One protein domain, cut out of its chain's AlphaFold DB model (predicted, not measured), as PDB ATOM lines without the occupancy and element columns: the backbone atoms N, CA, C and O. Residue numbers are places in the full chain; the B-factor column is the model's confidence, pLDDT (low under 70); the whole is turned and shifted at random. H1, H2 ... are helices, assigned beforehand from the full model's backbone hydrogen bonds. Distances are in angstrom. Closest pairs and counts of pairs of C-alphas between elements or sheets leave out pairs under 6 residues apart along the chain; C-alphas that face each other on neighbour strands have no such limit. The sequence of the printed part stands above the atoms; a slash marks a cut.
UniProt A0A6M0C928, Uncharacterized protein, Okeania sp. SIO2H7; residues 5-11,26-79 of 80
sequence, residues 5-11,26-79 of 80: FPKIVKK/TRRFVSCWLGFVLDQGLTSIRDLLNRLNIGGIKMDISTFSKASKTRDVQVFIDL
ATOM      1  N   PHE A   5     165.860  73.012  66.472       71.12
ATOM      2  CA  PHE A   5     167.263  73.390  66.508       71.12
ATOM      3  C   PHE A   5     167.648  74.396  65.410       71.12
ATOM      4  O   PHE A   5     168.159  75.456  65.765       71.12
ATOM      5  N   PRO A   6     167.318  74.208  64.112       73.25
ATOM      6  CA  PRO A   6     167.674  75.192  63.090       73.25
ATOM      7  C   PRO A   6     167.006  76.554  63.320       73.25
ATOM      8  O   PRO A   6     167.595  77.587  63.010       73.25
ATOM      9  N   LYS A   7     165.788  76.577  63.882       79.69
ATOM     10  CA  LYS A   7     165.074  77.822  64.208       79.69
ATOM     11  C   LYS A   7     165.686  78.521  65.420       79.69
ATOM     12  O   LYS A   7     165.864  79.735  65.372       79.69
ATOM     13  N   ILE A   8     166.044  77.767  66.459       76.75
ATOM     14  CA  ILE A   8     166.725  78.256  67.667       76.75
ATOM     15  C   ILE A   8     168.080  78.851  67.276       76.75
ATOM     16  O   ILE A   8     168.304  80.044  67.458       76.75
ATOM     17  N   VAL A   9     168.928  78.069  66.607       77.31
ATOM     18  CA  VAL A   9     170.238  78.509  66.104       77.31
ATOM     19  C   VAL A   9     170.092  79.746  65.213       77.31
ATOM     20  O   VAL A   9     170.837  80.710  65.352       77.31
ATOM     21  N   LYS A  10     169.102  79.789  64.314       79.44
ATOM     22  CA  LYS A  10     168.895  80.964  63.456       79.44
ATOM     23  C   LYS A  10     168.438  82.200  64.235       79.44
ATOM     24  O   LYS A  10     168.825  83.294  63.837       79.44
ATOM     25  N   LYS A  11     167.630  82.045  65.290       83.88
ATOM     26  CA  LYS A  11     167.143  83.147  66.134       83.88
ATOM     27  C   LYS A  11     168.277  83.737  66.971       83.88
ATOM     28  O   LYS A  11     168.537  84.929  66.855       83.88
ATOM     29  N   THR A  26     182.526  83.261  64.303       88.19
ATOM     30  CA  THR A  26     181.903  83.242  65.632       88.19
ATOM     31  C   THR A  26     180.528  82.608  65.588       88.19
ATOM     32  O   THR A  26     180.236  81.707  66.374       88.19
ATOM     33  N   ARG A  27     179.722  82.939  64.575       89.19
ATOM     34  CA  ARG A  27     178.445  82.260  64.359       89.19
ATOM     35  C   ARG A  27     178.593  80.742  64.243       89.19
ATOM     36  O   ARG A  27     177.789  80.004  64.813       89.19
ATOM     37  N   ARG A  28     179.577  80.255  63.481       88.38
ATOM     38  CA  ARG A  28     179.753  78.815  63.231       88.38
ATOM     39  C   ARG A  28     180.253  78.088  64.476       88.38
ATOM     40  O   ARG A  28     179.787  76.991  64.758       88.38
ATOM     41  N   PHE A  29     181.126  78.720  65.250       89.81
ATOM     42  CA  PHE A  29     181.592  78.198  66.530       89.81
ATOM     43  C   PHE A  29     180.477  78.076  67.562       89.81
ATOM     44  O   PHE A  29     180.287  76.998  68.119       89.81
ATOM     45  N   VAL A  30     179.680  79.131  67.751       89.06
ATOM     46  CA  VAL A  30     178.548  79.085  68.686       89.06
ATOM     47  C   VAL A  30     177.488  78.086  68.207       89.06
ATOM     48  O   VAL A  30     176.924  77.355  69.015       89.06
ATOM     49  N   SER A  31     177.274  77.954  66.890       88.38
ATOM     50  CA  SER A  31     176.389  76.911  66.334       88.38
ATOM     51  C   SER A  31     176.825  75.501  66.734       88.38
ATOM     52  O   SER A  31     175.978  74.666  67.039       88.38
ATOM     53  N   CYS A  32     178.132  75.230  66.732       88.81
ATOM     54  CA  CYS A  32     178.667  73.932  67.140       88.81
ATOM     55  C   CYS A  32     178.495  73.707  68.640       88.81
ATOM     56  O   CYS A  32     178.060  72.635  69.036       88.81
ATOM     57  N   TRP A  33     178.762  74.720  69.467       88.19
ATOM     58  CA  TRP A  33     178.513  74.635  70.906       88.19
ATOM     59  C   TRP A  33     177.046  74.363  71.233       88.19
ATOM     60  O   TRP A  33     176.760  73.469  72.020       88.19
ATOM     61  N   LEU A  34     176.113  75.052  70.573       87.06
ATOM     62  CA  LEU A  34     174.686  74.762  70.725       87.06
ATOM     63  C   LEU A  34     174.348  73.345  70.255       87.06
ATOM     64  O   LEU A  34     173.549  72.673  70.894       87.06
ATOM     65  N   GLY A  35     174.959  72.881  69.161       85.50
ATOM     66  CA  GLY A  35     174.824  71.500  68.696       85.50
ATOM     67  C   GLY A  35     175.288  70.492  69.741       85.50
ATOM     68  O   GLY A  35     174.575  69.536  70.005       85.50
ATOM     69  N   PHE A  36     176.431  70.744  70.377       87.94
ATOM     70  CA  PHE A  36     176.962  69.899  71.442       87.94
ATOM     71  C   PHE A  36     176.064  69.883  72.685       87.94
ATOM     72  O   PHE A  36     175.745  68.817  73.190       87.94
ATOM     73  N   VAL A  37     175.623  71.053  73.154       84.75
ATOM     74  CA  VAL A  37     174.817  71.176  74.382       84.75
ATOM     75  C   VAL A  37     173.401  70.618  74.205       84.75
ATOM     76  O   VAL A  37     172.825  70.090  75.152       84.75
ATOM     77  N   LEU A  38     172.817  70.744  73.011       83.56
ATOM     78  CA  LEU A  38     171.428  70.346  72.758       83.56
ATOM     79  C   LEU A  38     171.281  68.907  72.240       83.56
ATOM     80  O   LEU A  38     170.182  68.356  72.306       83.56
ATOM     81  N   ASP A  39     172.343  68.298  71.716       83.75
ATOM     82  CA  ASP A  39     172.333  66.906  71.261       83.75
ATOM     83  C   ASP A  39     172.801  65.983  72.394       83.75
ATOM     84  O   ASP A  39     173.991  65.737  72.587       83.75
ATOM     85  N   GLN A  40     171.829  65.436  73.130       79.38
ATOM     86  CA  GLN A  40     172.068  64.484  74.222       79.38
ATOM     87  C   GLN A  40     172.715  63.163  73.766       79.38
ATOM     88  O   GLN A  40     173.110  62.354  74.600       79.38
ATOM     89  N   GLY A  41     172.818  62.922  72.454       82.94
ATOM     90  CA  GLY A  41     173.497  61.763  71.884       82.94
ATOM     91  C   GLY A  41     174.986  61.986  71.610       82.94
ATOM     92  O   GLY A  41     175.601  61.137  70.962       82.94
ATOM     93  N   LEU A  42     175.557  63.125  72.012       86.94
ATOM     94  CA  LEU A  42     176.985  63.417  71.899       86.94
ATOM     95  C   LEU A  42     177.666  63.272  73.256       86.94
ATOM     96  O   LEU A  42     177.224  63.846  74.245       86.94
ATOM     97  N   THR A  43     178.787  62.551  73.289       86.94
ATOM     98  CA  THR A  43     179.595  62.405  74.512       86.94
ATOM     99  C   THR A  43     180.775  63.369  74.545       86.94
ATOM    100  O   THR A  43     181.315  63.676  75.604       86.94
ATOM    101  N   SER A  44     181.167  63.894  73.382       88.75
ATOM    102  CA  SER A  44     182.260  64.848  73.257       88.75
ATOM    103  C   SER A  44     182.086  65.788  72.059       88.75
ATOM    104  O   SER A  44     181.416  65.475  71.074       88.75
ATOM    105  N   ILE A  45     182.783  66.929  72.090       88.12
ATOM    106  CA  ILE A  45     182.940  67.799  70.911       88.12
ATOM    107  C   ILE A  45     183.567  67.037  69.737       88.12
ATOM    108  O   ILE A  45     183.255  67.322  68.584       88.12
ATOM    109  N   ARG A  46     184.432  66.048  69.998       89.75
ATOM    110  CA  ARG A  46     185.025  65.229  68.934       89.75
ATOM    111  C   ARG A  46     183.949  64.454  68.171       89.75
ATOM    112  O   ARG A  46     184.012  64.408  66.945       89.75
ATOM    113  N   ASP A  47     182.942  63.932  68.865       90.38
ATOM    114  CA  ASP A  47     181.813  63.241  68.230       90.38
ATOM    115  C   ASP A  47     181.015  64.193  67.340       90.38
ATOM    116  O   ASP A  47     180.657  63.835  66.215       90.38
ATOM    117  N   LEU A  48     180.802  65.432  67.802       91.12
ATOM    118  CA  LEU A  48     180.155  66.468  66.999       91.12
ATOM    119  C   LEU A  48     180.946  66.733  65.717       91.12
ATOM    120  O   LEU A  48     180.380  66.723  64.626       91.12
ATOM    121  N   LEU A  49     182.255  66.969  65.841       90.19
ATOM    122  CA  LEU A  49     183.121  67.264  64.701       90.19
ATOM    123  C   LEU A  49     183.155  66.097  63.712       90.19
ATOM    124  O   LEU A  49     183.076  66.328  62.509       90.19
ATOM    125  N   ASN A  50     183.188  64.856  64.196       91.06
ATOM    126  CA  ASN A  50     183.100  63.669  63.350       91.06
ATOM    127  C   ASN A  50     181.781  63.625  62.569       91.06
ATOM    128  O   ASN A  50     181.805  63.433  61.354       91.06
ATOM    129  N   ARG A  51     180.637  63.876  63.221       90.31
ATOM    130  CA  ARG A  51     179.331  63.943  62.537       90.31
ATOM    131  C   ARG A  51     179.285  65.063  61.498       90.31
ATOM    132  O   ARG A  51     178.800  64.847  60.390       90.31
ATOM    133  N   LEU A  52     179.814  66.243  61.828       88.69
ATOM    134  CA  LEU A  52     179.893  67.373  60.900       88.69
ATOM    135  C   LEU A  52     180.779  67.042  59.692       88.69
ATOM    136  O   LEU A  52     180.373  67.299  58.561       88.69
ATOM    137  N   ASN A  53     181.928  66.401  59.919       90.44
ATOM    138  CA  ASN A  53     182.842  65.961  58.865       90.44
ATOM    139  C   ASN A  53     182.192  64.926  57.935       90.44
ATOM    140  O   ASN A  53     182.285  65.076  56.717       90.44
ATOM    141  N   ILE A  54     181.483  63.933  58.488       91.38
ATOM    142  CA  ILE A  54     180.700  62.955  57.711       91.38
ATOM    143  C   ILE A  54     179.610  63.666  56.892       91.38
ATOM    144  O   ILE A  54     179.396  63.336  55.730       91.38
ATOM    145  N   GLY A  55     178.970  64.691  57.462       86.06
ATOM    146  CA  GLY A  55     177.984  65.538  56.785       86.06
ATOM    147  C   GLY A  55     178.563  66.558  55.791       86.06
ATOM    148  O   GLY A  55     177.829  67.428  55.327       86.06
ATOM    149  N   GLY A  56     179.866  66.505  55.486       86.38
ATOM    150  CA  GLY A  56     180.535  67.393  54.526       86.38
ATOM    151  C   GLY A  56     180.973  68.752  55.088       86.38
ATOM    152  O   GLY A  56     181.607  69.547  54.391       86.38
ATOM    153  N   ILE A  57     180.701  69.029  56.362       85.81
ATOM    154  CA  ILE A  57     181.133  70.238  57.064       85.81
ATOM    155  C   ILE A  57     182.525  69.971  57.646       85.81
ATOM    156  O   ILE A  57     182.664  69.648  58.824       85.81
ATOM    157  N   LYS A  58     183.563  70.139  56.814       86.44
ATOM    158  CA  LYS A  58     184.959  69.956  57.240       86.44
ATOM    159  C   LYS A  58     185.312  70.890  58.399       86.44
ATOM    160  O   LYS A  58     185.227  72.113  58.267       86.44
ATOM    161  N   MET A  59     185.707  70.308  59.524       85.31
ATOM    162  CA  MET A  59     186.113  71.011  60.729       85.31
ATOM    163  C   MET A  59     187.152  70.194  61.485       85.31
ATOM    164  O   MET A  59     186.955  69.020  61.798       85.31
ATOM    165  N   ASP A  60     188.269  70.847  61.771       87.50
ATOM    166  CA  ASP A  60     189.387  70.243  62.469       87.50
ATOM    167  C   ASP A  60     189.327  70.551  63.975       87.50
ATOM    168  O   ASP A  60     189.010  71.669  64.396       87.50
ATOM    169  N   ILE A  61     189.657  69.555  64.800       88.25
ATOM    170  CA  ILE A  61     189.600  69.685  66.260       88.25
ATOM    171  C   ILE A  61     190.617  70.698  66.788       88.25
ATOM    172  O   ILE A  61     190.327  71.396  67.760       88.25
ATOM    173  N   SER A  62     191.777  70.844  66.139       89.62
ATOM    174  CA  SER A  62     192.767  71.847  66.537       89.62
ATOM    175  C   SER A  62     192.262  73.261  66.248       89.62
ATOM    176  O   SER A  62     192.455  74.160  67.065       89.62
ATOM    177  N   THR A  63     191.537  73.448  65.141       88.38
ATOM    178  CA  THR A  63     190.880  74.718  64.803       88.38
ATOM    179  C   THR A  63     189.834  75.078  65.852       88.38
ATOM    180  O   THR A  63     189.818  76.204  66.351       88.38
ATOM    181  N   PHE A  64     188.987  74.117  66.226       88.19
ATOM    182  CA  PHE A  64     187.969  74.327  67.252       88.19
ATOM    183  C   PHE A  64     188.587  74.606  68.629       88.19
ATOM    184  O   PHE A  64     188.164  75.524  69.327       88.19
ATOM    185  N   SER A  65     189.630  73.858  69.005       88.50
ATOM    186  CA  SER A  65     190.346  74.044  70.271       88.50
ATOM    187  C   SER A  65     191.019  75.415  70.353       88.50
ATOM    188  O   SER A  65     190.881  76.099  71.364       88.50
ATOM    189  N   LYS A  66     191.688  75.861  69.282       89.38
ATOM    190  CA  LYS A  66     192.265  77.212  69.200       89.38
ATOM    191  C   LYS A  66     191.184  78.273  69.357       89.38
ATOM    192  O   LYS A  66     191.310  79.131  70.221       89.38
ATOM    193  N   ALA A  67     190.093  78.151  68.602       88.44
ATOM    194  CA  ALA A  67     188.959  79.060  68.696       88.44
ATOM    195  C   ALA A  67     188.364  79.127  70.111       88.44
ATOM    196  O   ALA A  67     187.993  80.204  70.562       88.44
ATOM    197  N   SER A  68     188.302  77.999  70.821       86.75
ATOM    198  CA  SER A  68     187.818  77.952  72.203       86.75
ATOM    199  C   SER A  68     188.753  78.628  73.203       86.75
ATOM    200  O   SER A  68     188.282  79.064  74.244       86.75
ATOM    201  N   LYS A  69     190.056  78.697  72.915       87.44
ATOM    202  CA  LYS A  69     191.049  79.361  73.773       87.44
ATOM    203  C   LYS A  69     191.143  80.861  73.515       87.44
ATOM    204  O   LYS A  69     191.501  81.605  74.415       87.44
ATOM    205  N   THR A  70     190.894  81.291  72.279       85.00
ATOM    206  CA  THR A  70     191.087  82.686  71.858       85.00
ATOM    207  C   THR A  70     189.824  83.530  71.928       85.00
ATOM    208  O   THR A  70     189.913  84.749  71.828       85.00
ATOM    209  N   ARG A  71     188.645  82.907  71.991       84.00
ATOM    210  CA  ARG A  71     187.378  83.636  72.007       84.00
ATOM    211  C   ARG A  71     187.010  84.079  73.407       84.00
ATOM    212  O   ARG A  71     187.122  83.308  74.354       84.00
ATOM    213  N   ASP A  72     186.488  85.295  73.470       83.50
ATOM    214  CA  ASP A  72     185.875  85.826  74.672       83.50
ATOM    215  C   ASP A  72     184.598  85.040  75.013       83.50
ATOM    216  O   ASP A  72     183.771  84.740  74.142       83.50
ATOM    217  N   VAL A  73     184.444  84.723  76.297       83.75
ATOM    218  CA  VAL A  73     183.227  84.133  76.863       83.75
ATOM    219  C   VAL A  73     182.032  85.075  76.706       83.75
ATOM    220  O   VAL A  73     180.906  84.589  76.602       83.75
ATOM    221  N   GLN A  74     182.257  86.389  76.598       84.56
ATOM    222  CA  GLN A  74     181.212  87.399  76.434       84.56
ATOM    223  C   GLN A  74     180.263  87.090  75.267       84.56
ATOM    224  O   GLN A  74     179.056  87.261  75.388       84.56
ATOM    225  N   VAL A  75     180.776  86.494  74.185       80.69
ATOM    226  CA  VAL A  75     179.978  86.061  73.026       80.69
ATOM    227  C   VAL A  75     178.863  85.075  73.406       80.69
ATOM    228  O   VAL A  75     177.835  85.025  72.732       80.69
ATOM    229  N   PHE A  76     179.066  84.261  74.443       80.06
ATOM    230  CA  PHE A  76     178.051  83.344  74.960       80.06
ATOM    231  C   PHE A  76     177.115  84.009  75.966       80.06
ATOM    232  O   PHE A  76     175.945  83.640  76.016       80.06
ATOM    233  N   ILE A  77     177.624  84.962  76.751       81.06
ATOM    234  CA  ILE A  77     176.833  85.720  77.725       81.06
ATOM    235  C   ILE A  77     175.800  86.578  76.990       81.06
ATOM    236  O   ILE A  77     174.625  86.498  77.315       81.06
ATOM    237  N   ASP A  78     176.207  87.271  75.923       80.56
ATOM    238  CA  ASP A  78     175.349  88.149  75.111       80.56
ATOM    239  C   ASP A  78     174.222  87.409  74.355       80.56
ATOM    240  O   ASP A  78     173.416  88.028  73.654       80.56
ATOM    241  N   LEU A  79     174.165  86.074  74.436       72.19
ATOM    242  CA  LEU A  79     173.054  85.287  73.890       72.19
ATOM    243  C   LEU A  79     171.801  85.318  74.784       72.19
ATOM    244  O   LEU A  79     170.739  84.910  74.297       72.19
TER     245      LEU A  79
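This is residues 5 to 11 and 26 to 79 of the 80 residues of an uncharacterized protein of Okeania sp. SIO2H7 (UniProt A0A6M0C928). Look for one helix, H2, running through the middle, with four shorter helices standing round it: H1 on one side, H4 on the opposite side, H3 by its last turns and H5 by its earlier part. The cluster is only loosely joined: H3 packs on residues 32 to 36 of H2, while H1, H4 and H5 come near H2 without clearly touching it. The printed part has 61 residues with five named helices, H1 to H5 in chain order, and no named strand; the class is all helix. The whole is compact, with a radius of gyration of the C-alphas of 11.6 A and spans of 31 by 27 by 20 A.

Start with H1, residues 5 to 11, and look across to H2, residues 26 to 38. They are close but not clearly touching: their closest C-alphas, those of Val 9 and Ser 31, are 6.4 A apart. Their lines stand at a steep tilt of 40 degrees, opposite ways. Next find H3, residues 45 to 54, which touches H2, with the C-alphas of Phe 36 and Ile 45 closest at 6.4 A. H2 touches H3 with residues 32 to 36 alone, and the two lines are only just about perpendicular, at 71 degrees. H4, residues 61 to 70, is close to H3 but not clearly touching; the closest C-alphas, of Arg 46 and Ile 61, are 6.9 A apart, at a steep tilt of 49 degrees, opposite ways. H4 is also close to H2 but not clearly touching, with the C-alphas of Phe 29 and Phe 64 closest at 7.5 A and the lines only just about perpendicular, at 72 degrees. H5, residues 74 to 77, is close to H2 but not clearly touching, its closest C-alphas being Val 30 and Phe 76 at 7.6 A. H1 is apart from H3, H4 and H5, and H5 is apart from H3 and H4. In the backbones of H1, H2, H3 and H4 every O i to N i+4 pair is within hydrogen-bond range; H5 is too short for such a pair, and its one O i to N i+3 pair is within range.

Find C-alpha 5 at (167.263, 73.390, 66.508); from there H1 runs 9.8 A to Lys 11. H2 begins at C-alpha 26, (181.903, 83.242, 65.632), and runs 18.1 A to Leu 38. H3, from Ile 45 to Ile 54, and H4, from Ile 61 to Thr 70, each measure 14.2 A. H5 runs 4.9 A from Gln 74 to C-alpha 77 at (176.833, 85.720, 77.725).

The C-alphas farthest apart are those of Ile 54 and Asp 78, 31.1 A. Residues 12 to 25 are not printed, and C-alphas 11 and 26 stand 14.8 A apart across this cut. Of the links printed whole, H4 to H5 is tight, H2 to H3 and H3 to H4 are short, and none is long. The mean pLDDT of the printed part is 85.5, and no printed residue is under 70.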